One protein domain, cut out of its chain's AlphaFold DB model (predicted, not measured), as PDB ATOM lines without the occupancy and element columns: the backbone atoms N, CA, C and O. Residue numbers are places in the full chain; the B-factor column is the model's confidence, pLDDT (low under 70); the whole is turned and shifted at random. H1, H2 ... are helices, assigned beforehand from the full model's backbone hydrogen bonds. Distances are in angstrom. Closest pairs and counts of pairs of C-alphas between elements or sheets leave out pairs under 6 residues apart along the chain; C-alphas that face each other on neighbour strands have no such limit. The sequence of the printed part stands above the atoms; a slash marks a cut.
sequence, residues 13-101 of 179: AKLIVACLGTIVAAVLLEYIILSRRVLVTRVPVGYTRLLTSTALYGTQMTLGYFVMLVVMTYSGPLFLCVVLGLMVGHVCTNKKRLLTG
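This is residues 13 to 101 of the 179 residues of the protein "Copper transporter" of Helicotheca tamesis (UniProt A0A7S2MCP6). Three long helices run through the model nearly in a row at their centres, with H1 in the middle and H2 and H3 on either side of it. H1 and H2 make a helical hairpin, while H3 crosses H1 on its other side and meets H2 only near the link between them, spreading away from H2 toward residue 100. The printed part has 89 residues with three named helices, H1, H2 and H3 in chain order, and no named strand: the class is all helix. It is only just loose, close to compact, with a radius of gyration of the C-alphas of 15.0 A, and elongated, with spans of 45 by 28 by 18 A.

H1, residues 13 to 42, touches H2, residues 47 to 71, and their closest C-alphas, those of Leu 29 and Leu 63, are 6.1 A apart. This hairpin has a shallow tilt of 32 degrees, opposite ways. H1 also touches H3, residues 76 to 100, closest at the C-alphas of Val 27 and Gly 89, 4.4 A apart. These two run the same way at a steep tilt of 35.1 degrees, only just past shallow. H2 and H3 form a second hairpin, opposite ways at a shallow tilt of 32 degrees, only just short of steep. They touch through residues 67 to 71 of H2 and 78 to 82 of H3 alone, and their closest C-alphas, those of Val 71 and Phe 79, are 6.0 A apart. Each O i to N i+4 pair is within hydrogen-bond range in H2 and H3, and 25 of 26 are in H1.

H1 begins at C-alpha 13, (-2.538, 134.348, -14.218), and is 42.0 A long from first to last C-alpha. H2, 36.6 A long, begins at C-alpha 47, (39.435, 126.605, -1.038). H3, 36.1 A long, ends at C-alpha 100, (31.503, 149.980, -13.307).

The two C-alphas farthest apart, those of Ala 13 and Val 45, are 47.3 A apart. The printed part has no cut, and the links H1 to H2 and H2 to H3 are tight. Mean pLDDT of the printed part is 84.7; residue 45 and residues 96 to 101 are under 70.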
ATOM      1  N   ALA A  13      -3.475 134.011 -15.285       80.12
ATOM      2  CA  ALA A  13      -2.538 134.348 -14.218       80.12
ATOM      3  C   ALA A  13      -1.327 133.396 -14.157       80.12
ATOM      4  O   ALA A  13      -0.199 133.848 -13.974       80.12
ATOM      5  N   LYS A  14      -1.527 132.086 -14.368       81.50
ATOM      6  CA  LYS A  14      -0.428 131.101 -14.368       81.50
ATOM      7  C   LYS A  14       0.508 131.315 -15.556       81.50
ATOM      8  O   LYS A  14       1.711 131.124 -15.417       81.50
ATOM      9  N   LEU A  15      -0.038 131.757 -16.690       82.44
ATOM     10  CA  LEU A  15       0.741 132.095 -17.880       82.44
ATOM     11  C   LEU A  15       1.596 133.345 -17.638       82.44
ATOM     12  O   LEU A  15       2.787 133.325 -17.932       82.44
ATOM     13  N   ILE A  16       1.036 134.398 -17.035       88.62
ATOM     14  CA  ILE A  16       1.794 135.618 -16.709       88.62
ATOM     15  C   ILE A  16       2.927 135.308 -15.726       88.62
ATOM     16  O   ILE A  16       4.064 135.711 -15.959       88.62
ATOM     17  N   VAL A  17       2.644 134.551 -14.661       89.56
ATOM     18  CA  VAL A  17       3.670 134.131 -13.693       89.56
ATOM     19  C   VAL A  17       4.749 133.288 -14.372       89.56
ATOM     20  O   VAL A  17       5.931 133.501 -14.109       89.56
ATOM     21  N   ALA A  18       4.370 132.389 -15.285       87.69
ATOM     22  CA  ALA A  18       5.330 131.629 -16.076       87.69
ATOM     23  C   ALA A  18       6.195 132.546 -16.961       87.69
ATOM     24  O   ALA A  18       7.411 132.412 -16.920       87.69
ATOM     25  N   CYS A  19       5.622 133.518 -17.686       89.06
ATOM     26  CA  CYS A  19       6.408 134.457 -18.507       89.06
ATOM     27  C   CYS A  19       7.340 135.337 -17.663       89.06
ATOM     28  O   CYS A  19       8.481 135.574 -18.045       89.06
ATOM     29  N   LEU A  20       6.891 135.815 -16.499       92.31
ATOM     30  CA  LEU A  20       7.757 136.579 -15.598       92.31
ATOM     31  C   LEU A  20       8.901 135.713 -15.069       92.31
ATOM     32  O   LEU A  20      10.054 136.139 -15.085       92.31
ATOM     33  N   GLY A  21       8.597 134.480 -14.657       91.94
ATOM     34  CA  GLY A  21       9.599 133.513 -14.227       91.94
ATOM     35  C   GLY A  21      10.626 133.212 -15.319       91.94
ATOM     36  O   GLY A  21      11.819 133.179 -15.028       91.94
ATOM     37  N   THR A  22      10.200 133.060 -16.577       92.00
ATOM     38  CA  THR A  22      11.111 132.782 -17.697       92.00
ATOM     39  C   THR A  22      11.983 133.978 -18.055       92.00
ATOM     40  O   THR A  22      13.177 133.792 -18.277       92.00
ATOM     41  N   ILE A  23      11.442 135.203 -18.042       92.81
ATOM     42  CA  ILE A  23      12.232 136.429 -18.246       92.81
ATOM     43  C   ILE A  23      13.293 136.557 -17.153       92.81
ATOM     44  O   ILE A  23      14.468 136.773 -17.453       92.81
ATOM     45  N   VAL A  24      12.905 136.393 -15.886       93.44
ATOM     46  CA  VAL A  24      13.836 136.484 -14.753       93.44
ATOM     47  C   VAL A  24      14.902 135.392 -14.838       93.44
ATOM     48  O   VAL A  24      16.082 135.695 -14.686       93.44
ATOM     49  N   ALA A  25      14.522 134.148 -15.139       90.69
ATOM     50  CA  ALA A  25      15.465 133.044 -15.304       90.69
ATOM     51  C   ALA A  25      16.455 133.283 -16.458       90.69
ATOM     52  O   ALA A  25      17.645 133.028 -16.291       90.69
ATOM     53  N   ALA A  26      15.996 133.827 -17.590       91.12
ATOM     54  CA  ALA A  26      16.851 134.172 -18.727       91.12
ATOM     55  C   ALA A  26      17.851 135.293 -18.388       91.12
ATOM     56  O   ALA A  26      19.037 135.178 -18.695       91.12
ATOM     57  N   VAL A  27      17.407 136.345 -17.692       90.69
ATOM     58  CA  VAL A  27      18.294 137.426 -17.225       90.69
ATOM     59  C   VAL A  27      19.306 136.906 -16.197       90.69
ATOM     60  O   VAL A  27      20.477 137.284 -16.238       90.69
ATOM     61  N   LEU A  28      18.877 136.033 -15.281       91.44
ATOM     62  CA  LEU A  28      19.755 135.411 -14.286       91.44
ATOM     63  C   LEU A  28      20.799 134.496 -14.929       91.44
ATOM     64  O   LEU A  28      21.951 134.521 -14.505       91.44
ATOM     65  N   LEU A  29      20.422 133.725 -15.949       89.69
ATOM     66  CA  LEU A  29      21.344 132.871 -16.696       89.69
ATOM     67  C   LEU A  29      22.493 133.702 -17.280       89.69
ATOM     68  O   LEU A  29      23.658 133.394 -17.031       89.69
ATOM     69  N   GLU A  30      22.171 134.808 -17.951       89.31
ATOM     70  CA  GLU A  30      23.169 135.724 -18.514       89.31
ATOM     71  C   GLU A  30      24.039 136.363 -17.417       89.31
ATOM     72  O   GLU A  30      25.268 136.429 -17.516       89.31
ATOM     73  N   TYR A  31      23.419 136.766 -16.305       87.38
ATOM     74  CA  TYR A  31      24.136 137.321 -15.159       87.38
ATOM     75  C   TYR A  31      25.119 136.323 -14.535       87.38
ATOM     76  O   TYR A  31      26.218 136.715 -14.142       87.38
ATOM     77  N   ILE A  32      24.765 135.040 -14.448       87.69
ATOM     78  CA  ILE A  32      25.631 133.993 -13.888       87.69
ATOM     79  C   ILE A  32      26.793 133.679 -14.822       87.69
ATOM     80  O   ILE A  32      27.925 133.565 -14.344       87.69
ATOM     81  N   ILE A  33      26.556 133.622 -16.137       86.19
ATOM     82  CA  ILE A  33      27.627 133.482 -17.135       86.19
ATOM     83  C   ILE A  33      28.663 134.595 -16.940       86.19
ATOM     84  O   ILE A  33      29.868 134.338 -16.893       86.19
ATOM     85  N   LEU A  34      28.203 135.830 -16.740       83.56
ATOM     86  CA  LEU A  34      29.076 136.993 -16.589       83.56
ATOM     87  C   LEU A  34      29.734 137.052 -15.208       83.56
ATOM     88  O   LEU A  34      30.916 137.381 -15.112       83.56
ATOM     89  N   SER A  35      29.015 136.661 -14.159       83.81
ATOM     90  CA  SER A  35      29.553 136.536 -12.804       83.81
ATOM     91  C   SER A  35      30.681 135.512 -12.750       83.81
ATOM     92  O   SER A  35      31.715 135.793 -12.154       83.81
ATOM     93  N   ARG A  36      30.539 134.365 -13.428       83.81
ATOM     94  CA  ARG A  36      31.598 133.352 -13.532       83.81
ATOM     95  C   ARG A  36      32.848 133.919 -14.204       83.81
ATOM     96  O   ARG A  36      33.939 133.722 -13.678       83.81
ATOM     97  N   ARG A  37      32.697 134.667 -15.308       78.94
ATOM     98  CA  ARG A  37      33.831 135.322 -15.993       78.94
ATOM     99  C   ARG A  37      34.554 136.306 -15.070       78.94
ATOM    100  O   ARG A  37      35.769 136.244 -14.954       78.94
ATOM    101  N   VAL A  38      33.818 137.171 -14.370       79.19
ATOM    102  CA  VAL A  38      34.416 138.165 -13.459       79.19
ATOM    103  C   VAL A  38      35.060 137.501 -12.242       79.19
ATOM    104  O   VAL A  38      36.150 137.891 -11.831       79.19
ATOM    105  N   LEU A  39      34.409 136.492 -11.661       79.88
ATOM    106  CA  LEU A  39      34.895 135.829 -10.456       79.88
ATOM    107  C   LEU A  39      36.193 135.055 -10.716       79.88
ATOM    108  O   LEU A  39      37.102 135.114  -9.890       79.88
ATOM    109  N   VAL A  40      36.304 134.379 -11.864       77.62
ATOM    110  CA  VAL A  40      37.525 133.652 -12.253       77.62
ATOM    111  C   VAL A  40      38.742 134.580 -12.283       77.62
ATOM    112  O   VAL A  40      39.809 134.166 -11.840       77.62
ATOM    113  N   THR A  41      38.578 135.832 -12.717       74.50
ATOM    114  CA  THR A  41      39.663 136.827 -12.761       74.50
ATOM    115  C   THR A  41      39.926 137.504 -11.409       74.50
ATOM    116  O   THR A  41      41.017 138.014 -11.178       74.50
ATOM    117  N   ARG A  42      38.935 137.564 -10.508       75.38
ATOM    118  CA  ARG A  42      39.019 138.342  -9.255       75.38
ATOM    119  C   ARG A  42      39.447 137.534  -8.033       75.38
ATOM    120  O   ARG A  42      39.880 138.137  -7.054       75.38
ATOM    121  N   VAL A  43      39.272 136.213  -8.035       76.19
ATOM    122  CA  VAL A  43      39.454 135.403  -6.821       76.19
ATOM    123  C   VAL A  43      40.858 134.788  -6.756       76.19
ATOM    124  O   VAL A  43      41.212 134.012  -7.648       76.19
ATOM    125  N   PRO A  44      41.636 135.057  -5.687       72.12
ATOM    126  CA  PRO A  44      42.931 134.417  -5.466       72.12
ATOM    127  C   PRO A  44      42.780 132.912  -5.193       72.12
ATOM    128  O   PRO A  44      41.743 132.435  -4.725       72.12
ATOM    129  N   VAL A  45      43.820 132.141  -5.503       69.75
ATOM    130  CA  VAL A  45      43.823 130.677  -5.375       69.75
ATOM    131  C   VAL A  45      43.630 130.233  -3.912       69.75
ATOM    132  O   VAL A  45      44.463 130.494  -3.051       69.75
ATOM    133  N   GLY A  46      42.503 129.570  -3.622       81.38
ATOM    134  CA  GLY A  46      42.141 129.072  -2.288       81.38
ATOM    135  C   GLY A  46      40.913 128.149  -2.300       81.38
ATOM    136  O   GLY A  46      40.261 127.983  -3.331       81.38
ATOM    137  N   TYR A  47      40.564 127.552  -1.153       78.50
ATOM    138  CA  TYR A  47      39.435 126.605  -1.038       78.50
ATOM    139  C   TYR A  47      38.075 127.241  -1.387       78.50
ATOM    140  O   TYR A  47      37.214 126.612  -2.001       78.50
ATOM    141  N   THR A  48      37.904 128.529  -1.079       81.25
ATOM    142  CA  THR A  48      36.704 129.307  -1.432       81.25
ATOM    143  C   THR A  48      36.538 129.485  -2.944       81.25
ATOM    144  O   THR A  48      35.406 129.518  -3.428       81.25
ATOM    145  N   ARG A  49      37.639 129.531  -3.713       82.44
ATOM    146  CA  ARG A  49      37.618 129.592  -5.185       82.44
ATOM    147  C   ARG A  49      37.020 128.322  -5.779       82.44
ATOM    148  O   ARG A  49      36.187 128.411  -6.676       82.44
ATOM    149  N   LEU A  50      37.420 127.162  -5.256       82.19
ATOM    150  CA  LEU A  50      36.921 125.862  -5.704       82.19
ATOM    151  C   LEU A  50      35.416 125.757  -5.457       82.19
ATOM    152  O   LEU A  50      34.657 125.539  -6.397       82.19
ATOM    153  N   LEU A  51      34.978 126.017  -4.221       87.38
ATOM    154  CA  LEU A  51      33.567 125.896  -3.858       87.38
ATOM    155  C   LEU A  51      32.680 126.874  -4.642       87.38
ATOM    156  O   LEU A  51      31.632 126.483  -5.151       87.38
ATOM    157  N   THR A  52      33.117 128.127  -4.797       85.50
ATOM    158  CA  THR A  52      32.334 129.137  -5.528       85.50
ATOM    159  C   THR A  52      32.294 128.848  -7.031       85.50
ATOM    160  O   THR A  52      31.243 128.993  -7.651       85.50
ATOM    161  N   SER A  53      33.402 128.388  -7.623       83.06
ATOM    162  CA  SER A  53      33.453 127.995  -9.040       83.06
ATOM    163  C   SER A  53      32.503 126.830  -9.334       83.06
ATOM    164  O   SER A  53      31.700 126.904 -10.268       83.06
ATOM    165  N   THR A  54      32.524 125.791  -8.494       87.12
ATOM    166  CA  THR A  54      31.633 124.631  -8.623       87.12
ATOM    167  C   THR A  54      30.170 125.014  -8.415       87.12
ATOM    168  O   THR A  54      29.315 124.588  -9.189       87.12
ATOM    169  N   ALA A  55      29.865 125.858  -7.424       89.62
ATOM    170  CA  ALA A  55      28.500 126.316  -7.168       89.62
ATOM    171  C   ALA A  55      27.934 127.145  -8.332       89.62
ATOM    172  O   ALA A  55      26.796 126.926  -8.756       89.62
ATOM    173  N   LEU A  56      28.727 128.065  -8.893       87.38
ATOM    174  CA  LEU A  56      28.324 128.848 -10.064       87.38
ATOM    175  C   LEU A  56      28.124 127.966 -11.297       87.38
ATOM    176  O   LEU A  56      27.151 128.162 -12.019       87.38
ATOM    177  N   TYR A  57      28.995 126.977 -11.513       87.50
ATOM    178  CA  TYR A  57      28.852 126.017 -12.606       87.50
ATOM    179  C   TYR A  57      27.578 125.173 -12.468       87.50
ATOM    180  O   TYR A  57      26.797 125.080 -13.413       87.50
ATOM    181  N   GLY A  58      27.318 124.624 -11.278       90.50
ATOM    182  CA  GLY A  58      26.091 123.875 -11.006       90.50
ATOM    183  C   GLY A  58      24.845 124.727 -11.254       90.50
ATOM    184  O   GLY A  58      23.948 124.312 -11.982       90.50
ATOM    185  N   THR A  59      24.837 125.961 -10.742       89.81
ATOM    186  CA  THR A  59      23.709 126.891 -10.921       89.81
ATOM    187  C   THR A  59      23.501 127.268 -12.392       89.81
ATOM    188  O   THR A  59      22.361 127.309 -12.859       89.81
ATOM    189  N   GLN A  60      24.585 127.501 -13.142       91.69
ATOM    190  CA  GLN A  60      24.534 127.767 -14.582       91.69
ATOM    191  C   GLN A  60      23.876 126.604 -15.335       91.69
ATOM    192  O   GLN A  60      22.966 126.831 -16.132       91.69
ATOM    193  N   MET A  61      24.298 125.367 -15.056       89.88
ATOM    194  CA  MET A  61      23.730 124.176 -15.691       89.88
ATOM    195  C   MET A  61      22.248 124.019 -15.344       89.88
ATOM    196  O   MET A  61      21.432 123.817 -16.239       89.88
ATOM    197  N   THR A  62      21.866 124.191 -14.073       91.62
ATOM    198  CA  THR A  62      20.461 124.097 -13.649       91.62
ATOM    199  C   THR A  62      19.566 125.105 -14.376       91.62
ATOM    200  O   THR A  62      18.498 124.727 -14.855       91.62
ATOM    201  N   LEU A  63      19.992 126.365 -14.515       90.56
ATOM    202  CA  LEU A  63      19.227 127.373 -15.260       90.56
ATOM    203  C   LEU A  63      19.169 127.072 -16.759       90.56
ATOM    204  O   LEU A  63      18.114 127.250 -17.362       90.56
ATOM    205  N   GLY A  64      20.264 126.584 -17.350       90.38
ATOM    206  CA  GLY A  64      20.288 126.151 -18.749       90.38
ATOM    207  C   GLY A  64      19.269 125.044 -19.022       90.38
ATOM    208  O   GLY A  64      18.470 125.154 -19.951       90.38
ATOM    209  N   TYR A  65      19.212 124.026 -18.156       91.69
ATOM    210  CA  TYR A  65      18.193 122.979 -18.239       91.69
ATOM    211  C   TYR A  65      16.780 123.525 -18.031       91.69
ATOM    212  O   TYR A  65      15.866 123.115 -18.740       91.69
ATOM    213  N   PHE A  66      16.586 124.478 -17.116       89.19
ATOM    214  CA  PHE A  66      15.276 125.090 -16.895       89.19
ATOM    215  C   PHE A  66      14.777 125.847 -18.137       89.19
ATOM    216  O   PHE A  66      13.628 125.682 -18.542       89.19
ATOM    217  N   VAL A  67      15.647 126.624 -18.790       89.62
ATOM    218  CA  VAL A  67      15.326 127.309 -20.053       89.62
ATOM    219  C   VAL A  67      15.050 126.299 -21.166       89.62
ATOM    220  O   VAL A  67      14.075 126.457 -21.896       89.62
ATOM    221  N   MET A  68      15.837 125.226 -21.262       91.31
ATOM    222  CA  MET A  68      15.609 124.166 -22.245       91.31
ATOM    223  C   MET A  68      14.253 123.472 -22.042       91.31
ATOM    224  O   MET A  68      13.523 123.259 -23.009       91.31
ATOM    225  N   LEU A  69      13.866 123.194 -20.790       89.69
ATOM    226  CA  LEU A  69      12.540 122.661 -20.458       89.69
ATOM    227  C   LEU A  69      11.424 123.604 -20.911       89.69
ATOM    228  O   LEU A  69      10.437 123.150 -21.481       89.69
ATOM    229  N   VAL A  70      11.585 124.912 -20.699       87.31
ATOM    230  CA  VAL A  70      10.612 125.924 -21.134       87.31
ATOM    231  C   VAL A  70      10.497 125.954 -22.656       87.31
ATOM    232  O   VAL A  70       9.383 125.964 -23.176       87.31
ATOM    233  N   VAL A  71      11.614 125.924 -23.383       88.06
ATOM    234  CA  VAL A  71      11.615 125.916 -24.856       88.06
ATOM    235  C   VAL A  71      10.908 124.671 -25.399       88.06
ATOM    236  O   VAL A  71      10.113 124.773 -26.334       88.06
ATOM    237  N   MET A  72      11.098 123.519 -24.752       91.12
ATOM    238  CA  MET A  72      10.439 122.260 -25.117       91.12
ATOM    239  C   MET A  72       8.925 122.236 -24.858       91.12
ATOM    240  O   MET A  72       8.247 121.315 -25.301       91.12
ATOM    241  N   THR A  73       8.348 123.242 -24.190       86.69
ATOM    242  CA  THR A  73       6.880 123.363 -24.071       86.69
ATOM    243  C   THR A  73       6.206 123.892 -25.343       86.69
ATOM    244  O   THR A  73       4.977 123.938 -25.401       86.69
ATOM    245  N   TYR A  74       6.988 124.307 -26.350       79.62
ATOM    246  CA  TYR A  74       6.535 124.781 -27.667       79.62
ATOM    247  C   TYR A  74       5.468 125.899 -27.639       79.62
ATOM    248  O   TYR A  74       4.767 126.131 -28.623       79.62
ATOM    249  N   SER A  75       5.348 126.645 -26.537       85.56
ATOM    250  CA  SER A  75       4.460 127.809 -26.455       85.56
ATOM    251  C   SER A  75       5.141 129.064 -26.998       85.56
ATOM    252  O   SER A  75       6.075 129.585 -26.389       85.56
ATOM    253  N   GLY A  76       4.609 129.605 -28.098       88.62
ATOM    254  CA  GLY A  76       5.073 130.853 -28.721       88.62
ATOM    255  C   GLY A  76       5.339 132.021 -27.752       88.62
ATOM    256  O   GLY A  76       6.432 132.587 -27.803       88.62
ATOM    257  N   PRO A  77       4.420 132.384 -26.827       88.44
ATOM    258  CA  PRO A  77       4.652 133.513 -25.923       88.44
ATOM    259  C   PRO A  77       5.793 133.275 -24.923       88.44
ATOM    260  O   PRO A  77       6.530 134.209 -24.618       88.44
ATOM    261  N   LEU A  78       5.993 132.039 -24.446       88.69
ATOM    262  CA  LEU A  78       7.106 131.734 -23.540       88.69
ATOM    263  C   LEU A  78       8.449 131.779 -24.266       88.69
ATOM    264  O   LEU A  78       9.411 132.309 -23.717       88.69
ATOM    265  N   PHE A  79       8.497 131.286 -25.506       89.88
ATOM    266  CA  PHE A  79       9.686 131.387 -26.347       89.88
ATOM    267  C   PHE A  79      10.094 132.849 -26.565       89.88
ATOM    268  O   PHE A  79      11.249 133.209 -26.343       89.88
ATOM    269  N   LEU A  80       9.136 133.719 -26.901       90.94
ATOM    270  CA  LEU A  80       9.405 135.144 -27.080       90.94
ATOM    271  C   LEU A  80       9.864 135.813 -25.773       90.94
ATOM    272  O   LEU A  80      10.824 136.581 -25.791       90.94
ATOM    273  N   CYS A  81       9.241 135.481 -24.634       91.25
ATOM    274  CA  CYS A  81       9.670 135.937 -23.303       91.25
ATOM    275  C   CYS A  81      11.134 135.548 -23.005       91.25
ATOM    276  O   CYS A  81      11.890 136.377 -22.501       91.25
ATOM    277  N   VAL A  82      11.566 134.329 -23.357       91.56
ATOM    278  CA  VAL A  82      12.962 133.879 -23.180       91.56
ATOM    279  C   VAL A  82      13.920 134.674 -24.069       91.56
ATOM    280  O   VAL A  82      14.914 135.195 -23.565       91.56
ATOM    281  N   VAL A  83      13.619 134.824 -25.364       92.44
ATOM    282  CA  VAL A  83      14.470 135.584 -26.300       92.44
ATOM    283  C   VAL A  83      14.606 137.043 -25.858       92.44
ATOM    284  O   VAL A  83      15.716 137.569 -25.796       92.44
ATOM    285  N   LEU A  84      13.499 137.689 -25.481       92.44
ATOM    286  CA  LEU A  84      13.516 139.059 -24.961       92.44
ATOM    287  C   LEU A  84      14.285 139.158 -23.639       92.44
ATOM    288  O   LEU A  84      15.067 140.089 -23.460       92.44
ATOM    289  N   GLY A  85      14.111 138.195 -22.732       90.12
ATOM    290  CA  GLY A  85      14.850 138.130 -21.472       90.12
ATOM    291  C   GLY A  85      16.363 138.037 -21.682       90.12
ATOM    292  O   GLY A  85      17.109 138.761 -21.025       90.12
ATOM    293  N   LEU A  86      16.816 137.227 -22.645       88.12
ATOM    294  CA  LEU A  86      18.233 137.123 -23.013       88.12
ATOM    295  C   LEU A  86      18.764 138.433 -23.614       88.12
ATOM    296  O   LEU A  86      19.806 138.926 -23.183       88.12
ATOM    297  N   MET A  87      18.022 139.056 -24.539       89.06
ATOM    298  CA  MET A  87      18.394 140.356 -25.124       89.06
ATOM    299  C   MET A  87      18.526 141.446 -24.050       89.06
ATOM    300  O   MET A  87      19.513 142.185 -24.011       89.06
ATOM    301  N   VAL A  88      17.557 141.526 -23.133       88.44
ATOM    302  CA  VAL A  88      17.571 142.487 -22.021       88.44
ATOM    303  C   VAL A  88      18.702 142.178 -21.038       88.44
ATOM    304  O   VAL A  88      19.378 143.105 -20.589       88.44
ATOM    305  N   GLY A  89      18.941 140.906 -20.716       86.94
ATOM    306  CA  GLY A  89      20.026 140.472 -19.833       86.94
ATOM    307  C   GLY A  89      21.402 140.879 -20.356       86.94
ATOM    308  O   GLY A  89      22.211 141.439 -19.605       86.94
ATOM    309  N   HIS A  90      21.629 140.696 -21.657       83.62
ATOM    310  CA  HIS A  90      22.876 141.063 -22.321       83.62
ATOM    311  C   HIS A  90      23.091 142.586 -22.311       83.62
ATOM    312  O   HIS A  90      24.126 143.082 -21.857       83.62
ATOM    313  N   VAL A  91      22.072 143.365 -22.700       85.00
ATOM    314  CA  VAL A  91      22.133 144.838 -22.666       85.00
ATOM    315  C   VAL A  91      22.337 145.361 -21.240       85.00
ATOM    316  O   VAL A  91      23.131 146.278 -21.020       85.00
ATOM    317  N   CYS A  92      21.645 144.788 -20.252       83.56
ATOM    318  CA  CYS A  92      21.762 145.184 -18.851       83.56
ATOM    319  C   CYS A  92      23.170 144.922 -18.309       83.56
ATOM    320  O   CYS A  92      23.742 145.782 -17.635       83.56
ATOM    321  N   THR A  93      23.769 143.775 -18.632       79.62
ATOM    322  CA  THR A  93      25.105 143.462 -18.121       79.62
ATOM    323  C   THR A  93      26.204 144.250 -18.826       79.62
ATOM    324  O   THR A  93      27.140 144.694 -18.158       79.62
ATOM    325  N   ASN A  94      26.054 144.549 -20.120       77.38
ATOM    326  CA  ASN A  94      26.934 145.495 -20.807       77.38
ATOM    327  C   ASN A  94      26.878 146.879 -20.153       77.38
ATOM    328  O   ASN A  94      27.916 147.435 -19.810       77.38
ATOM    329  N   LYS A  95      25.684 147.401 -19.844       72.38
ATOM    330  CA  LYS A  95      25.549 148.671 -19.109       72.38
ATOM    331  C   LYS A  95      26.206 148.631 -17.729       72.38
ATOM    332  O   LYS A  95      26.858 149.596 -17.350       72.38
ATOM    333  N   LYS A  96      26.078 147.531 -16.978       66.81
ATOM    334  CA  LYS A  96      26.755 147.382 -15.676       66.81
ATOM    335  C   LYS A  96      28.277 147.400 -15.818       66.81
ATOM    336  O   LYS A  96      28.928 148.036 -14.994       66.81
ATOM    337  N   ARG A  97      28.837 146.772 -16.859       65.88
ATOM    338  CA  ARG A  97      30.275 146.854 -17.174       65.88
ATOM    339  C   ARG A  97      30.698 148.288 -17.507       65.88
ATOM    340  O   ARG A  97      31.705 148.735 -16.980       65.88
ATOM    341  N   LEU A  98      29.887 149.026 -18.268       64.44
ATOM    342  CA  LEU A  98      30.139 150.435 -18.599       64.44
ATOM    343  C   LEU A  98      30.067 151.364 -17.380       64.44
ATOM    344  O   LEU A  98      30.925 152.219 -17.197       64.44
ATOM    345  N   LEU A  99      29.065 151.191 -16.516       67.00
ATOM    346  CA  LEU A  99      28.913 152.008 -15.308       67.00
ATOM    347  C   LEU A  99      29.974 151.682 -14.251       67.00
ATOM    348  O   LEU A  99      30.447 152.580 -13.562       67.00
ATOM    349  N   THR A 100      30.378 150.414 -14.154       63.16
ATOM    350  CA  THR A 100      31.503 149.980 -13.307       63.16
ATOM    351  C   THR A 100      32.861 150.379 -13.919       63.16
ATOM    352  O   THR A 100      33.871 150.338 -13.226       63.16
ATOM    353  N   GLY A 101      32.882 150.792 -15.196       52.69
ATOM    354  CA  GLY A 101      34.053 151.133 -16.015       52.69
ATOM    355  C   GLY A 101      34.164 152.608 -16.432       52.69
ATOM    356  O   GLY A 101      34.699 152.907 -17.491       52.69
TER     357      GLY A 101